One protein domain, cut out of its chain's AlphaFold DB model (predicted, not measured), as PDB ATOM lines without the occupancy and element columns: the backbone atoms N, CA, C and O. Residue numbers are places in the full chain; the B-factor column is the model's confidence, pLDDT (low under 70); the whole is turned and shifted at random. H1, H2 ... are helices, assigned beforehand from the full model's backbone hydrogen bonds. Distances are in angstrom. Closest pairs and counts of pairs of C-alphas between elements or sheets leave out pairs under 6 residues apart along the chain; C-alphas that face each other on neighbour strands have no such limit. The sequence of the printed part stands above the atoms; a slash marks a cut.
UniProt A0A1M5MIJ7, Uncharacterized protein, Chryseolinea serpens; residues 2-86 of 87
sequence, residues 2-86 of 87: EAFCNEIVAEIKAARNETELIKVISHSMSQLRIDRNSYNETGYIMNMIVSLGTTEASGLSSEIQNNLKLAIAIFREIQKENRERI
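Overview. This is residues 2 to 86 of the 87 residues of an uncharacterized protein of Chryseolinea serpens (UniProt A0A1M5MIJ7). The longest helix, H4, and its neighbour H3 form one helical hairpin, and a second helical hairpin, H1 and H2, packs on one side of it, with its helices set at a slant to those of the first. H4 runs along the longest axis, and the short H1 crosses both H3 and H4. The printed part has 85 residues, with four named helices in the order H1, H2, H3, H4 and no named strand; the class is all helix. The whole is compact, with a radius of gyration of the C-alphas of 12.3 A, and its elongated outline spans 38 by 24 by 23 A.

Along the chain. H4, residues 62 to 84, is 33.1 A long from first to last C-alpha; it begins at C-alpha 62 at (-3.695, 28.570, -13.733) and ends at C-alpha 84 at (-5.825, 37.453, -45.519). H3, residues 39 to 56, is 25.9 A long. H2, residues 18 to 35, is 25.7 A long. H1, residues 2 to 14, is 18.3 A long and begins at C-alpha 2 at (-19.918, 20.748, -31.441).

Arrangement. H4 and H3 touch as a helical hairpin at a shallow tilt of 19 degrees, opposite ways, the closest C-alphas being those of Val 50 and Ile 72, 5.5 A apart. H4 touches H2 with its residues 67 to 71 alone, at a steep tilt of 39 degrees, the same way; the closest C-alphas, those of Ile 25 and Ala 71, are 7.1 A apart. H2 and H3 are close but not clearly touching, with the C-alphas of Leu 32 and Thr 42 the closest at 6.4 A. H2, H3 and H4 make a bundle that is up and down, each helix running against the one before it in the chain. H1 touches H3 at a steep tilt of 53 degrees, the same way, with the C-alphas of Cys 5 and Ile 49 the closest at 5.5 A. H1 touches H4 with residues 9 to 14 alone, at a steep tilt of 50 degrees, opposite ways; the closest C-alphas, those of Lys 13 and Ile 64, are 5.5 A apart. H1 and H2 touch as a helical hairpin at a shallow tilt of 17 degrees, opposite ways, with the C-alphas of Ile 12 and Leu 21 the closest at 6.0 A. In H1, H2, H3 and H4 every O i to N i+4 pair is within hydrogen-bond range.

Size, cuts and confidence. The two C-alphas farthest apart, those of Ser 61 and Ile 86, are 38.3 A apart. The printed part has no cut, and the links H1 to H2, H2 to H3 and H3 to H4 are tight. The mean pLDDT of the printed part is 80.4; residues 35 to 39 and 82 to 86 are under 70.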
ATOM      1  N   GLU A   2     -20.097  20.446 -32.867       79.44
ATOM      2  CA  GLU A   2     -19.918  20.748 -31.441       79.44
ATOM      3  C   GLU A   2     -19.112  19.669 -30.704       79.44
ATOM      4  O   GLU A   2     -18.155  19.995 -30.016       79.44
ATOM      5  N   ALA A   3     -19.398  18.383 -30.953       84.50
ATOM      6  CA  ALA A   3     -18.623  17.270 -30.389       84.50
ATOM      7  C   ALA A   3     -17.117  17.349 -30.717       84.50
ATOM      8  O   ALA A   3     -16.293  17.194 -29.826       84.50
ATOM      9  N   PHE A   4     -16.773  17.681 -31.965       84.56
ATOM     10  CA  PHE A   4     -15.387  17.882 -32.402       84.56
ATOM     11  C   PHE A   4     -14.730  19.080 -31.699       84.56
ATOM     12  O   PHE A   4     -13.589  19.005 -31.262       84.56
ATOM     13  N   CYS A   5     -15.458  20.188 -31.532       84.88
ATOM     14  CA  CYS A   5     -14.936  21.354 -30.816       84.88
ATOM     15  C   CYS A   5     -14.704  21.044 -29.329       84.88
ATOM     16  O   CYS A   5     -13.686  21.449 -28.773       84.88
ATOM     17  N   ASN A   6     -15.618  20.298 -28.703       87.44
ATOM     18  CA  ASN A   6     -15.492  19.863 -27.313       87.44
ATOM     19  C   ASN A   6     -14.305  18.910 -27.117       87.44
ATOM     20  O   ASN A   6     -13.597  19.025 -26.120       87.44
ATOM     21  N   GLU A   7     -14.059  18.010 -28.072       89.75
ATOM     22  CA  GLU A   7     -12.896  17.115 -28.077       89.75
ATOM     23  C   GLU A   7     -11.582  17.906 -28.117       89.75
ATOM     24  O   GLU A   7     -10.731  17.724 -27.250       89.75
ATOM     25  N   ILE A   8     -11.467  18.887 -29.020       89.19
ATOM     26  CA  ILE A   8     -10.287  19.763 -29.094       89.19
ATOM     27  C   ILE A   8     -10.067  20.521 -27.781       89.19
ATOM     28  O   ILE A   8      -8.943  20.601 -27.285       89.19
ATOM     29  N   VAL A   9     -11.126  21.086 -27.195       88.69
ATOM     30  CA  VAL A   9     -11.016  21.817 -25.923       88.69
ATOM     31  C   VAL A   9     -10.593  20.881 -24.786       88.69
ATOM     32  O   VAL A   9      -9.766  21.268 -23.958       88.69
ATOM     33  N   ALA A  10     -11.099  19.647 -24.755       89.88
ATOM     34  CA  ALA A  10     -10.678  18.642 -23.785       89.88
ATOM     35  C   ALA A  10      -9.193  18.268 -23.948       89.88
ATOM     36  O   ALA A  10      -8.470  18.211 -22.953       89.88
ATOM     37  N   GLU A  11      -8.713  18.090 -25.180       91.12
ATOM     38  CA  GLU A  11      -7.300  17.810 -25.460       91.12
ATOM     39  C   GLU A  11      -6.380  18.977 -25.072       91.12
ATOM     40  O   GLU A  11      -5.334  18.762 -24.460       91.12
ATOM     41  N   ILE A  12      -6.790  20.223 -25.337       89.75
ATOM     42  CA  ILE A  12      -6.059  21.429 -24.907       89.75
ATOM     43  C   ILE A  12      -5.933  21.479 -23.381       89.75
ATOM     44  O   ILE A  12      -4.872  21.819 -22.856       89.75
ATOM     45  N   LYS A  13      -7.004  21.133 -22.658       87.12
ATOM     46  CA  LYS A  13      -6.995  21.067 -21.189       87.12
ATOM     47  C   LYS A  13      -6.097  19.949 -20.662       87.12
ATOM     48  O   LYS A  13      -5.523  20.100 -19.588       87.12
ATOM     49  N   ALA A  14      -6.004  18.835 -21.385       89.12
ATOM     50  CA  ALA A  14      -5.207  17.674 -20.997       89.12
ATOM     51  C   ALA A  14      -3.708  17.819 -21.318       89.12
ATOM     52  O   ALA A  14      -2.906  17.052 -20.779       89.12
ATOM     53  N   ALA A  15      -3.332  18.780 -22.169       88.44
ATOM     54  CA  ALA A  15      -1.945  19.045 -22.527       88.44
ATOM     55  C   ALA A  15      -1.122  19.444 -21.293       88.44
ATOM     56  O   ALA A  15      -1.453  20.392 -20.582       88.44
ATOM     57  N   ARG A  16      -0.021  18.731 -21.056       84.31
ATOM     58  CA  ARG A  16       0.836  18.898 -19.865       84.31
ATOM     59  C   ARG A  16       2.001  19.855 -20.081       84.31
ATOM     60  O   ARG A  16       2.791  20.099 -19.177       84.31
ATOM     61  N   ASN A  17       2.193  20.295 -21.319       83.38
ATOM     62  CA  ASN A  17       3.278  21.170 -21.732       83.38
ATOM     63  C   ASN A  17       2.969  21.785 -23.102       83.38
ATOM     64  O   ASN A  17       2.082  21.340 -23.835       83.38
ATOM     65  N   GLU A  18       3.764  22.784 -23.471       80.50
ATOM     66  CA  GLU A  18       3.643  23.500 -24.741       80.50
ATOM     67  C   GLU A  18       3.808  22.582 -25.966       80.50
ATOM     68  O   GLU A  18       3.146  22.772 -26.981       80.50
ATOM     69  N   THR A  19       4.632  21.531 -25.875       87.69
ATOM     70  CA  THR A  19       4.848  20.602 -26.998       87.69
ATOM     71  C   THR A  19       3.601  19.770 -27.292       87.69
ATOM     72  O   THR A  19       3.236  19.590 -28.454       87.69
ATOM     73  N   GLU A  20       2.930  19.262 -26.258       88.62
ATOM     74  CA  GLU A  20       1.644  18.570 -26.391       88.62
ATOM     75  C   GLU A  20       0.564  19.510 -26.920       88.62
ATOM     76  O   GLU A  20      -0.163  19.143 -27.842       88.62
ATOM     77  N   LEU A  21       0.524  20.746 -26.421       85.81
ATOM     78  CA  LEU A  21      -0.418  21.758 -26.883       85.81
ATOM     79  C   LEU A  21      -0.263  22.047 -28.386       85.81
ATOM     80  O   LEU A  21      -1.245  22.047 -29.128       85.81
ATOM     81  N   ILE A  22       0.976  22.223 -28.858       85.19
ATOM     82  CA  ILE A  22       1.281  22.432 -30.281       85.19
ATOM     83  C   ILE A  22       0.840  21.229 -31.123       85.19
ATOM     84  O   ILE A  22       0.322  21.415 -32.229       85.19
ATOM     85  N   LYS A  23       1.018  19.998 -30.624       89.75
ATOM     86  CA  LYS A  23       0.581  18.778 -31.325       89.75
ATOM     87  C   LYS A  23      -0.932  18.725 -31.478       89.75
ATOM     88  O   LYS A  23      -1.388  18.477 -32.591       89.75
ATOM     89  N   VAL A  24      -1.678  18.989 -30.401       90.25
ATOM     90  CA  VAL A  24      -3.149  19.039 -30.420       90.25
ATOM     91  C   VAL A  24      -3.607  20.041 -31.471       90.25
ATOM     92  O   VAL A  24      -4.289  19.667 -32.418       90.25
ATOM     93  N   ILE A  25      -3.121  21.283 -31.400       86.50
ATOM     94  CA  ILE A  25      -3.508  22.341 -32.343       86.50
ATOM     95  C   ILE A  25      -3.166  21.954 -33.786       86.50
ATOM     96  O   ILE A  25      -4.009  22.068 -34.675       86.50
ATOM     97  N   SER A  26      -1.951  21.461 -34.034       85.69
ATOM     98  CA  SER A  26      -1.519  21.051 -35.378       85.69
ATOM     99  C   SER A  26      -2.381  19.915 -35.932       85.69
ATOM    100  O   SER A  26      -2.746  19.929 -37.111       85.69
ATOM    101  N   HIS A  27      -2.738  18.947 -35.085       89.56
ATOM    102  CA  HIS A  27      -3.601  17.834 -35.453       89.56
ATOM    103  C   HIS A  27      -5.022  18.306 -35.778       89.56
ATOM    104  O   HIS A  27      -5.520  18.009 -36.867       89.56
ATOM    105  N   SER A  28      -5.629  19.113 -34.902       86.25
ATOM    106  CA  SER A  28      -6.949  19.711 -35.120       86.25
ATOM    107  C   SER A  28      -6.993  20.504 -36.425       86.25
ATOM    108  O   SER A  28      -7.943  20.392 -37.195       86.25
ATOM    109  N   MET A  29      -5.939  21.269 -36.717       81.31
ATOM    110  CA  MET A  29      -5.822  22.044 -37.951       81.31
ATOM    111  C   MET A  29      -5.706  21.173 -39.202       81.31
ATOM    112  O   MET A  29      -6.268  21.518 -40.241       81.31
ATOM    113  N   SER A  30      -4.993  20.049 -39.117       83.31
ATOM    114  CA  SER A  30      -4.918  19.078 -40.210       83.31
ATOM    115  C   SER A  30      -6.288  18.456 -40.483       83.31
ATOM    116  O   SER A  30      -6.743  18.464 -41.626       83.31
ATOM    117  N   GLN A  31      -6.992  18.008 -39.436       79.94
ATOM    118  CA  GLN A  31      -8.345  17.462 -39.572       79.94
ATOM    119  C   GLN A  31      -9.317  18.492 -40.154       79.94
ATOM    120  O   GLN A  31     -10.050  18.192 -41.091       79.94
ATOM    121  N   LEU A  32      -9.253  19.742 -39.683       77.31
ATOM    122  CA  LEU A  32     -10.047  20.845 -40.223       77.31
ATOM    123  C   LEU A  32      -9.830  21.058 -41.722       77.31
ATOM    124  O   LEU A  32     -10.791  21.334 -42.432       77.31
ATOM    125  N   ARG A  33      -8.589  20.933 -42.209       72.69
ATOM    126  CA  ARG A  33      -8.277  21.055 -43.641       72.69
ATOM    127  C   ARG A  33      -8.773  19.868 -44.463       72.69
ATOM    128  O   ARG A  33      -9.131  20.064 -45.617       72.69
ATOM    129  N   ILE A  34      -8.751  18.661 -43.899       70.75
ATOM    130  CA  ILE A  34      -9.163  17.433 -44.594       70.75
ATOM    131  C   ILE A  34     -10.693  17.353 -44.689       70.75
ATOM    132  O   ILE A  34     -11.227  17.077 -45.761       70.75
ATOM    133  N   ASP A  35     -11.393  17.637 -43.590       65.19
ATOM    134  CA  ASP A  35     -12.844  17.445 -43.489       65.19
ATOM    135  C   ASP A  35     -13.658  18.637 -44.005       65.19
ATOM    136  O   ASP A  35     -14.833  18.484 -44.351       65.19
ATOM    137  N   ARG A  36     -13.079  19.845 -44.027       64.56
ATOM    138  CA  ARG A  36     -13.789  21.086 -44.369       64.56
ATOM    139  C   ARG A  36     -13.036  21.844 -45.455       64.56
ATOM    140  O   ARG A  36     -12.114  22.605 -45.192       64.56
ATOM    141  N   ASN A  37     -13.489  21.666 -46.693       60.44
ATOM    142  CA  ASN A  37     -12.940  22.347 -47.870       60.44
ATOM    143  C   ASN A  37     -13.433  23.798 -48.040       60.44
ATOM    144  O   ASN A  37     -13.064  24.449 -49.017       60.44
ATOM    145  N   SER A  38     -14.270  24.322 -47.132       65.25
ATOM    146  CA  SER A  38     -14.731  25.710 -47.196       65.25
ATOM    147  C   SER A  38     -14.180  26.551 -46.042       65.25
ATOM    148  O   SER A  38     -14.339  26.230 -44.864       65.25
ATOM    149  N   TYR A  39     -13.567  27.687 -46.387       66.19
ATOM    150  CA  TYR A  39     -13.021  28.650 -45.424       66.19
ATOM    151  C   TYR A  39     -14.046  29.104 -44.373       66.19
ATOM    152  O   TYR A  39     -13.691  29.324 -43.214       66.19
ATOM    153  N   ASN A  40     -15.322  29.208 -44.761       70.81
ATOM    154  CA  ASN A  40     -16.409  29.597 -43.862       70.81
ATOM    155  C   ASN A  40     -16.639  28.562 -42.752       70.81
ATOM    156  O   ASN A  40     -16.844  28.941 -41.600       70.81
ATOM    157  N   GLU A  41     -16.562  27.266 -43.066       71.38
ATOM    158  CA  GLU A  41     -16.689  26.210 -42.058       71.38
ATOM    159  C   GLU A  41     -15.481  26.182 -41.119       71.38
ATOM    160  O   GLU A  41     -15.660  26.082 -39.907       71.38
ATOM    161  N   THR A  42     -14.261  26.341 -41.643       76.44
ATOM    162  CA  THR A  42     -13.049  26.418 -40.811       76.44
ATOM    163  C   THR A  42     -13.109  27.601 -39.841       76.44
ATOM    164  O   THR A  42     -12.857  27.437 -38.647       76.44
ATOM    165  N   GLY A  43     -13.498  28.787 -40.323       78.38
ATOM    166  CA  GLY A  43     -13.643  29.981 -39.489       78.38
ATOM    167  C   GLY A  43     -14.741  29.845 -38.429       78.38
ATOM    168  O   GLY A  43     -14.557  30.281 -37.292       78.38
ATOM    169  N   TYR A  44     -15.859  29.195 -38.767       80.69
ATOM    170  CA  TYR A  44     -16.931  28.904 -37.813       80.69
ATOM    171  C   TYR A  44     -16.467  27.965 -36.691       80.69
ATOM    172  O   TYR A  44     -16.746  28.223 -35.520       80.69
ATOM    173  N   ILE A  45     -15.701  26.920 -37.021       79.69
ATOM    174  CA  ILE A  45     -15.169  25.981 -36.024       79.69
ATOM    175  C   ILE A  45     -14.162  26.664 -35.098       79.69
ATOM    176  O   ILE A  45     -14.255  26.515 -33.882       79.69
ATOM    177  N   MET A  46     -13.247  27.469 -35.645       82.50
ATOM    178  CA  MET A  46     -12.302  28.244 -34.832       82.50
ATOM    179  C   MET A  46     -13.029  29.170 -33.849       82.50
ATOM    180  O   MET A  46     -12.695  29.194 -32.667       82.50
ATOM    181  N   ASN A  47     -14.072  29.874 -34.300       83.38
ATOM    182  CA  ASN A  47     -14.887  30.723 -33.425       83.38
ATOM    183  C   ASN A  47     -15.581  29.924 -32.311       83.38
ATOM    184  O   ASN A  47     -15.699  30.414 -31.185       83.38
ATOM    185  N   MET A  48     -16.020  28.699 -32.607       83.62
ATOM    186  CA  MET A  48     -16.650  27.818 -31.627       83.62
ATOM    187  C   MET A  48     -15.645  27.353 -30.568       83.62
ATOM    188  O   MET A  48     -15.930  27.478 -29.381       83.62
ATOM    189  N   ILE A  49     -14.446  26.925 -30.977       84.38
ATOM    190  CA  ILE A  49     -13.355  26.544 -30.062       84.38
ATOM    191  C   ILE A  49     -12.974  27.721 -29.155       84.38
ATOM    192  O   ILE A  49     -12.857  27.555 -27.942       84.38
ATOM    193  N   VAL A  50     -12.838  28.930 -29.715       84.38
ATOM    194  CA  VAL A  50     -12.527  30.140 -28.935       84.38
ATOM    195  C   VAL A  50     -13.629  30.451 -27.921       84.38
ATOM    196  O   VAL A  50     -13.332  30.742 -26.761       84.38
ATOM    197  N   SER A  51     -14.895  30.377 -28.336       84.88
ATOM    198  CA  SER A  51     -16.046  30.649 -27.463       84.88
ATOM    199  C   SER A  51     -16.145  29.640 -26.315       84.88
ATOM    200  O   SER A  51     -16.293  30.038 -25.156       84.88
ATOM    201  N   LEU A  52     -16.000  28.347 -26.618       81.25
ATOM    202  CA  LEU A  52     -16.021  27.268 -25.629       81.25
ATOM    203  C   LEU A  52     -14.844  27.391 -24.654       81.25
ATOM    204  O   LEU A  52     -15.051  27.443 -23.445       81.25
ATOM    205  N   GLY A  53     -13.622  27.564 -25.165       79.88
ATOM    206  CA  GLY A  53     -12.429  27.715 -24.331       79.88
ATOM    207  C   GLY A  53     -12.485  28.936 -23.408       79.88
ATOM    208  O   GLY A  53     -12.051  28.862 -22.259       79.88
ATOM    209  N   THR A  54     -13.065  30.050 -23.871       80.94
ATOM    210  CA  THR A  54     -13.242  31.259 -23.046       80.94
ATOM    211  C   THR A  54     -14.274  31.038 -21.941       80.94
ATOM    212  O   THR A  54     -14.041  31.432 -20.800       80.94
ATOM    213  N   THR A  55     -15.392  30.384 -22.264       81.56
ATOM    214  CA  THR A  55     -16.459  30.075 -21.298       81.56
ATOM    215  C   THR A  55     -15.933  29.168 -20.185       81.56
ATOM    216  O   THR A  55     -16.176  29.413 -19.002       81.56
ATOM    217  N   GLU A  56     -15.148  28.159 -20.561       75.69
ATOM    218  CA  GLU A  56     -14.662  27.137 -19.639       75.69
ATOM    219  C   GLU A  56     -13.406  27.528 -18.852       75.69
ATOM    220  O   GLU A  56     -13.113  26.881 -17.854       75.69
ATOM    221  N   ALA A  57     -12.668  28.576 -19.232       72.81
ATOM    222  CA  ALA A  57     -11.482  29.017 -18.486       72.81
ATOM    223  C   ALA A  57     -11.807  29.467 -17.042       72.81
ATOM    224  O   ALA A  57     -10.952  29.421 -16.152       72.81
ATOM    225  N   SER A  58     -13.050  29.883 -16.800       71.31
ATOM    226  CA  SER A  58     -13.578  30.324 -15.508       71.31
ATOM    227  C   SER A  58     -13.485  29.210 -14.451       71.31
ATOM    228  O   SER A  58     -14.179  28.205 -14.545       71.31
ATOM    229  N   GLY A  59     -12.658  29.384 -13.415       72.00
ATOM    230  CA  GLY A  59     -12.572  28.436 -12.289       72.00
ATOM    231  C   GLY A  59     -11.646  27.225 -12.487       72.00
ATOM    232  O   GLY A  59     -11.578  26.376 -11.603       72.00
ATOM    233  N   LEU A  60     -10.907  27.151 -13.600       80.12
ATOM    234  CA  LEU A  60      -9.861  26.140 -13.822       80.12
ATOM    235  C   LEU A  60      -8.513  26.542 -13.196       80.12
ATOM    236  O   LEU A  60      -8.312  27.696 -12.812       80.12
ATOM    237  N   SER A  61      -7.572  25.594 -13.104       83.44
ATOM    238  CA  SER A  61      -6.209  25.869 -12.625       83.44
ATOM    239  C   SER A  61      -5.478  26.865 -13.536       83.44
ATOM    240  O   SER A  61      -5.779  26.981 -14.726       83.44
ATOM    241  N   SER A  62      -4.488  27.577 -12.990       82.31
ATOM    242  CA  SER A  62      -3.695  28.570 -13.733       82.31
ATOM    243  C   SER A  62      -2.994  27.980 -14.959       82.31
ATOM    244  O   SER A  62      -2.912  28.633 -15.996       82.31
ATOM    245  N   GLU A  63      -2.531  26.735 -14.863       82.81
ATOM    246  CA  GLU A  63      -1.916  25.995 -15.966       82.81
ATOM    247  C   GLU A  63      -2.912  25.746 -17.105       82.81
ATOM    248  O   GLU A  63      -2.654  26.121 -18.249       82.81
ATOM    249  N   ILE A  64      -4.099  25.219 -16.787       81.38
ATOM    250  CA  ILE A  64      -5.137  24.948 -17.788       81.38
ATOM    251  C   ILE A  64      -5.637  26.254 -18.420       81.38
ATOM    252  O   ILE A  64      -5.841  26.324 -19.633       81.38
ATOM    253  N   GLN A  65      -5.790  27.318 -17.627       81.94
ATOM    254  CA  GLN A  65      -6.144  28.640 -18.148       81.94
ATOM    255  C   GLN A  65      -5.086  29.187 -19.109       81.94
ATOM    256  O   GLN A  65      -5.441  29.784 -20.125       81.94
ATOM    257  N   ASN A  66      -3.801  28.999 -18.807       84.44
ATOM    258  CA  ASN A  66      -2.721  29.428 -19.688       84.44
ATOM    259  C   ASN A  66      -2.714  28.627 -20.995       84.44
ATOM    260  O   ASN A  66      -2.620  29.235 -22.060       84.44
ATOM    261  N   ASN A  67      -2.916  27.309 -20.936       83.06
ATOM    262  CA  ASN A  67      -3.020  26.467 -22.131       83.06
ATOM    263  C   ASN A  67      -4.202  26.882 -23.017       83.06
ATOM    264  O   ASN A  67      -4.040  27.046 -24.226       83.06
ATOM    265  N   LEU A  68      -5.370  27.139 -22.418       84.62
ATOM    266  CA  LEU A  68      -6.542  27.642 -23.137       84.62
ATOM    267  C   LEU A  68      -6.269  29.005 -23.783       84.62
ATOM    268  O   LEU A  68      -6.583  29.197 -24.956       84.62
ATOM    269  N   LYS A  69      -5.647  29.945 -23.061       85.38
ATOM    270  CA  LYS A  69      -5.290  31.268 -23.602       85.38
ATOM    271  C   LYS A  69      -4.319  31.169 -24.778       85.38
ATOM    272  O   LYS A  69      -4.536  31.838 -25.787       85.38
ATOM    273  N   LEU A  70      -3.284  30.339 -24.660       86.44
ATOM    274  CA  LEU A  70      -2.306  30.109 -25.725       86.44
ATOM    275  C   LEU A  70      -2.965  29.481 -26.956       86.44
ATOM    276  O   LEU A  70      -2.796  29.990 -28.063       86.44
ATOM    277  N   ALA A  71      -3.782  28.443 -26.772       83.06
ATOM    278  CA  ALA A  71      -4.503  27.816 -27.877       83.06
ATOM    279  C   ALA A  71      -5.444  28.799 -28.582       83.06
ATOM    280  O   ALA A  71      -5.442  28.884 -29.809       83.06
ATOM    281  N   ILE A  72      -6.205  29.589 -27.817       84.94
ATOM    282  CA  ILE A  72      -7.089  30.633 -28.354       84.94
ATOM    283  C   ILE A  72      -6.298  31.649 -29.183       84.94
ATOM    284  O   ILE A  72      -6.752  32.028 -30.264       84.94
ATOM    285  N   ALA A  73      -5.132  32.090 -28.704       85.38
ATOM    286  CA  ALA A  73      -4.282  33.017 -29.443       85.38
ATOM    287  C   ALA A  73      -3.821  32.413 -30.779       85.38
ATOM    288  O   ALA A  73      -3.951  33.060 -31.815       85.38
ATOM    289  N   ILE A  74      -3.380  31.152 -30.774       84.44
ATOM    290  CA  ILE A  74      -2.930  30.458 -31.987       84.44
ATOM    291  C   ILE A  74      -4.079  30.297 -32.991       84.44
ATOM    292  O   ILE A  74      -3.916  30.624 -34.165       84.44
ATOM    293  N   PHE A  75      -5.263  29.860 -32.551       82.69
ATOM    294  CA  PHE A  75      -6.417  29.737 -33.449       82.69
ATOM    295  C   PHE A  75      -6.824  31.078 -34.070       82.69
ATOM    296  O   PHE A  75      -7.189  31.110 -35.246       82.69
ATOM    297  N   ARG A  76      -6.732  32.188 -33.324       82.56
ATOM    298  CA  ARG A  76      -7.027  33.534 -33.843       82.56
ATOM    299  C   ARG A  76      -6.026  33.991 -34.900       82.56
ATOM    300  O   ARG A  76      -6.451  34.520 -35.926       82.56
ATOM    301  N   GLU A  77      -4.732  33.769 -34.683       84.00
ATOM    302  CA  GLU A  77      -3.710  34.114 -35.681       84.00
ATOM    303  C   GLU A  77      -3.900  33.303 -36.965       84.00
ATOM    304  O   GLU A  77      -3.942  33.868 -38.055       84.00
ATOM    305  N   ILE A  78      -4.161  31.998 -36.852       78.44
ATOM    306  CA  ILE A  78      -4.437  31.155 -38.022       78.44
ATOM    307  C   ILE A  78      -5.712  31.608 -38.751       78.44
ATOM    308  O   ILE A  78      -5.754  31.624 -39.983       78.44
ATOM    309  N   GLN A  79      -6.766  31.981 -38.019       75.12
ATOM    310  CA  GLN A  79      -7.993  32.512 -38.616       75.12
ATOM    311  C   GLN A  79      -7.718  33.792 -39.413       75.12
ATOM    312  O   GLN A  79      -8.248  33.959 -40.515       75.12
ATOM    313  N   LYS A  80      -6.883  34.682 -38.868       80.25
ATOM    314  CA  LYS A  80      -6.463  35.920 -39.524       80.25
ATOM    315  C   LYS A  80      -5.661  35.630 -40.796       80.25
ATOM    316  O   LYS A  80      -6.047  36.125 -41.852       80.25
ATOM    317  N   GLU A  81      -4.645  34.768 -40.728       75.19
ATOM    318  CA  GLU A  81      -3.851  34.356 -41.898       75.19
ATOM    319  C   GLU A  81      -4.721  33.726 -42.998       75.19
ATOM    320  O   GLU A  81      -4.560  34.020 -44.183       75.19
ATOM    321  N   ASN A  82      -5.675  32.870 -42.619       68.12
ATOM    322  CA  ASN A  82      -6.598  32.252 -43.570       68.12
ATOM    323  C   ASN A  82      -7.523  33.278 -44.236       68.12
ATOM    324  O   ASN A  82      -7.854  33.108 -45.405       68.12
ATOM    325  N   ARG A  83      -7.936  34.333 -43.522       66.88
ATOM    326  CA  ARG A  83      -8.758  35.414 -44.085       66.88
ATOM    327  C   ARG A  83      -7.955  36.290 -45.049       66.88
ATOM    328  O   ARG A  83      -8.471  36.651 -46.100       66.88
ATOM    329  N   GLU A  84      -6.711  36.612 -44.701       67.25
ATOM    330  CA  GLU A  84      -5.825  37.453 -45.519       67.25
ATOM    331  C   GLU A  84      -5.433  36.787 -46.845       67.25
ATOM    332  O   GLU A  84      -5.262  37.483 -47.835       67.25
ATOM    333  N   ARG A  85      -5.369  35.451 -46.918       60.03
ATOM    334  CA  ARG A  85      -5.102  34.721 -48.176       60.03
ATOM    335  C   ARG A  85      -6.231  34.776 -49.215       60.03
ATOM    336  O   ARG A  85      -6.026  34.311 -50.333       60.03
ATOM    337  N   ILE A  86      -7.416  35.261 -48.847       52.84
ATOM    338  CA  ILE A  86      -8.609  35.300 -49.712       52.84
ATOM    339  C   ILE A  86      -8.883  36.722 -50.241       52.84
ATOM    340  O   ILE A  86      -9.646  36.871 -51.195       52.84
TER     341      ILE A  86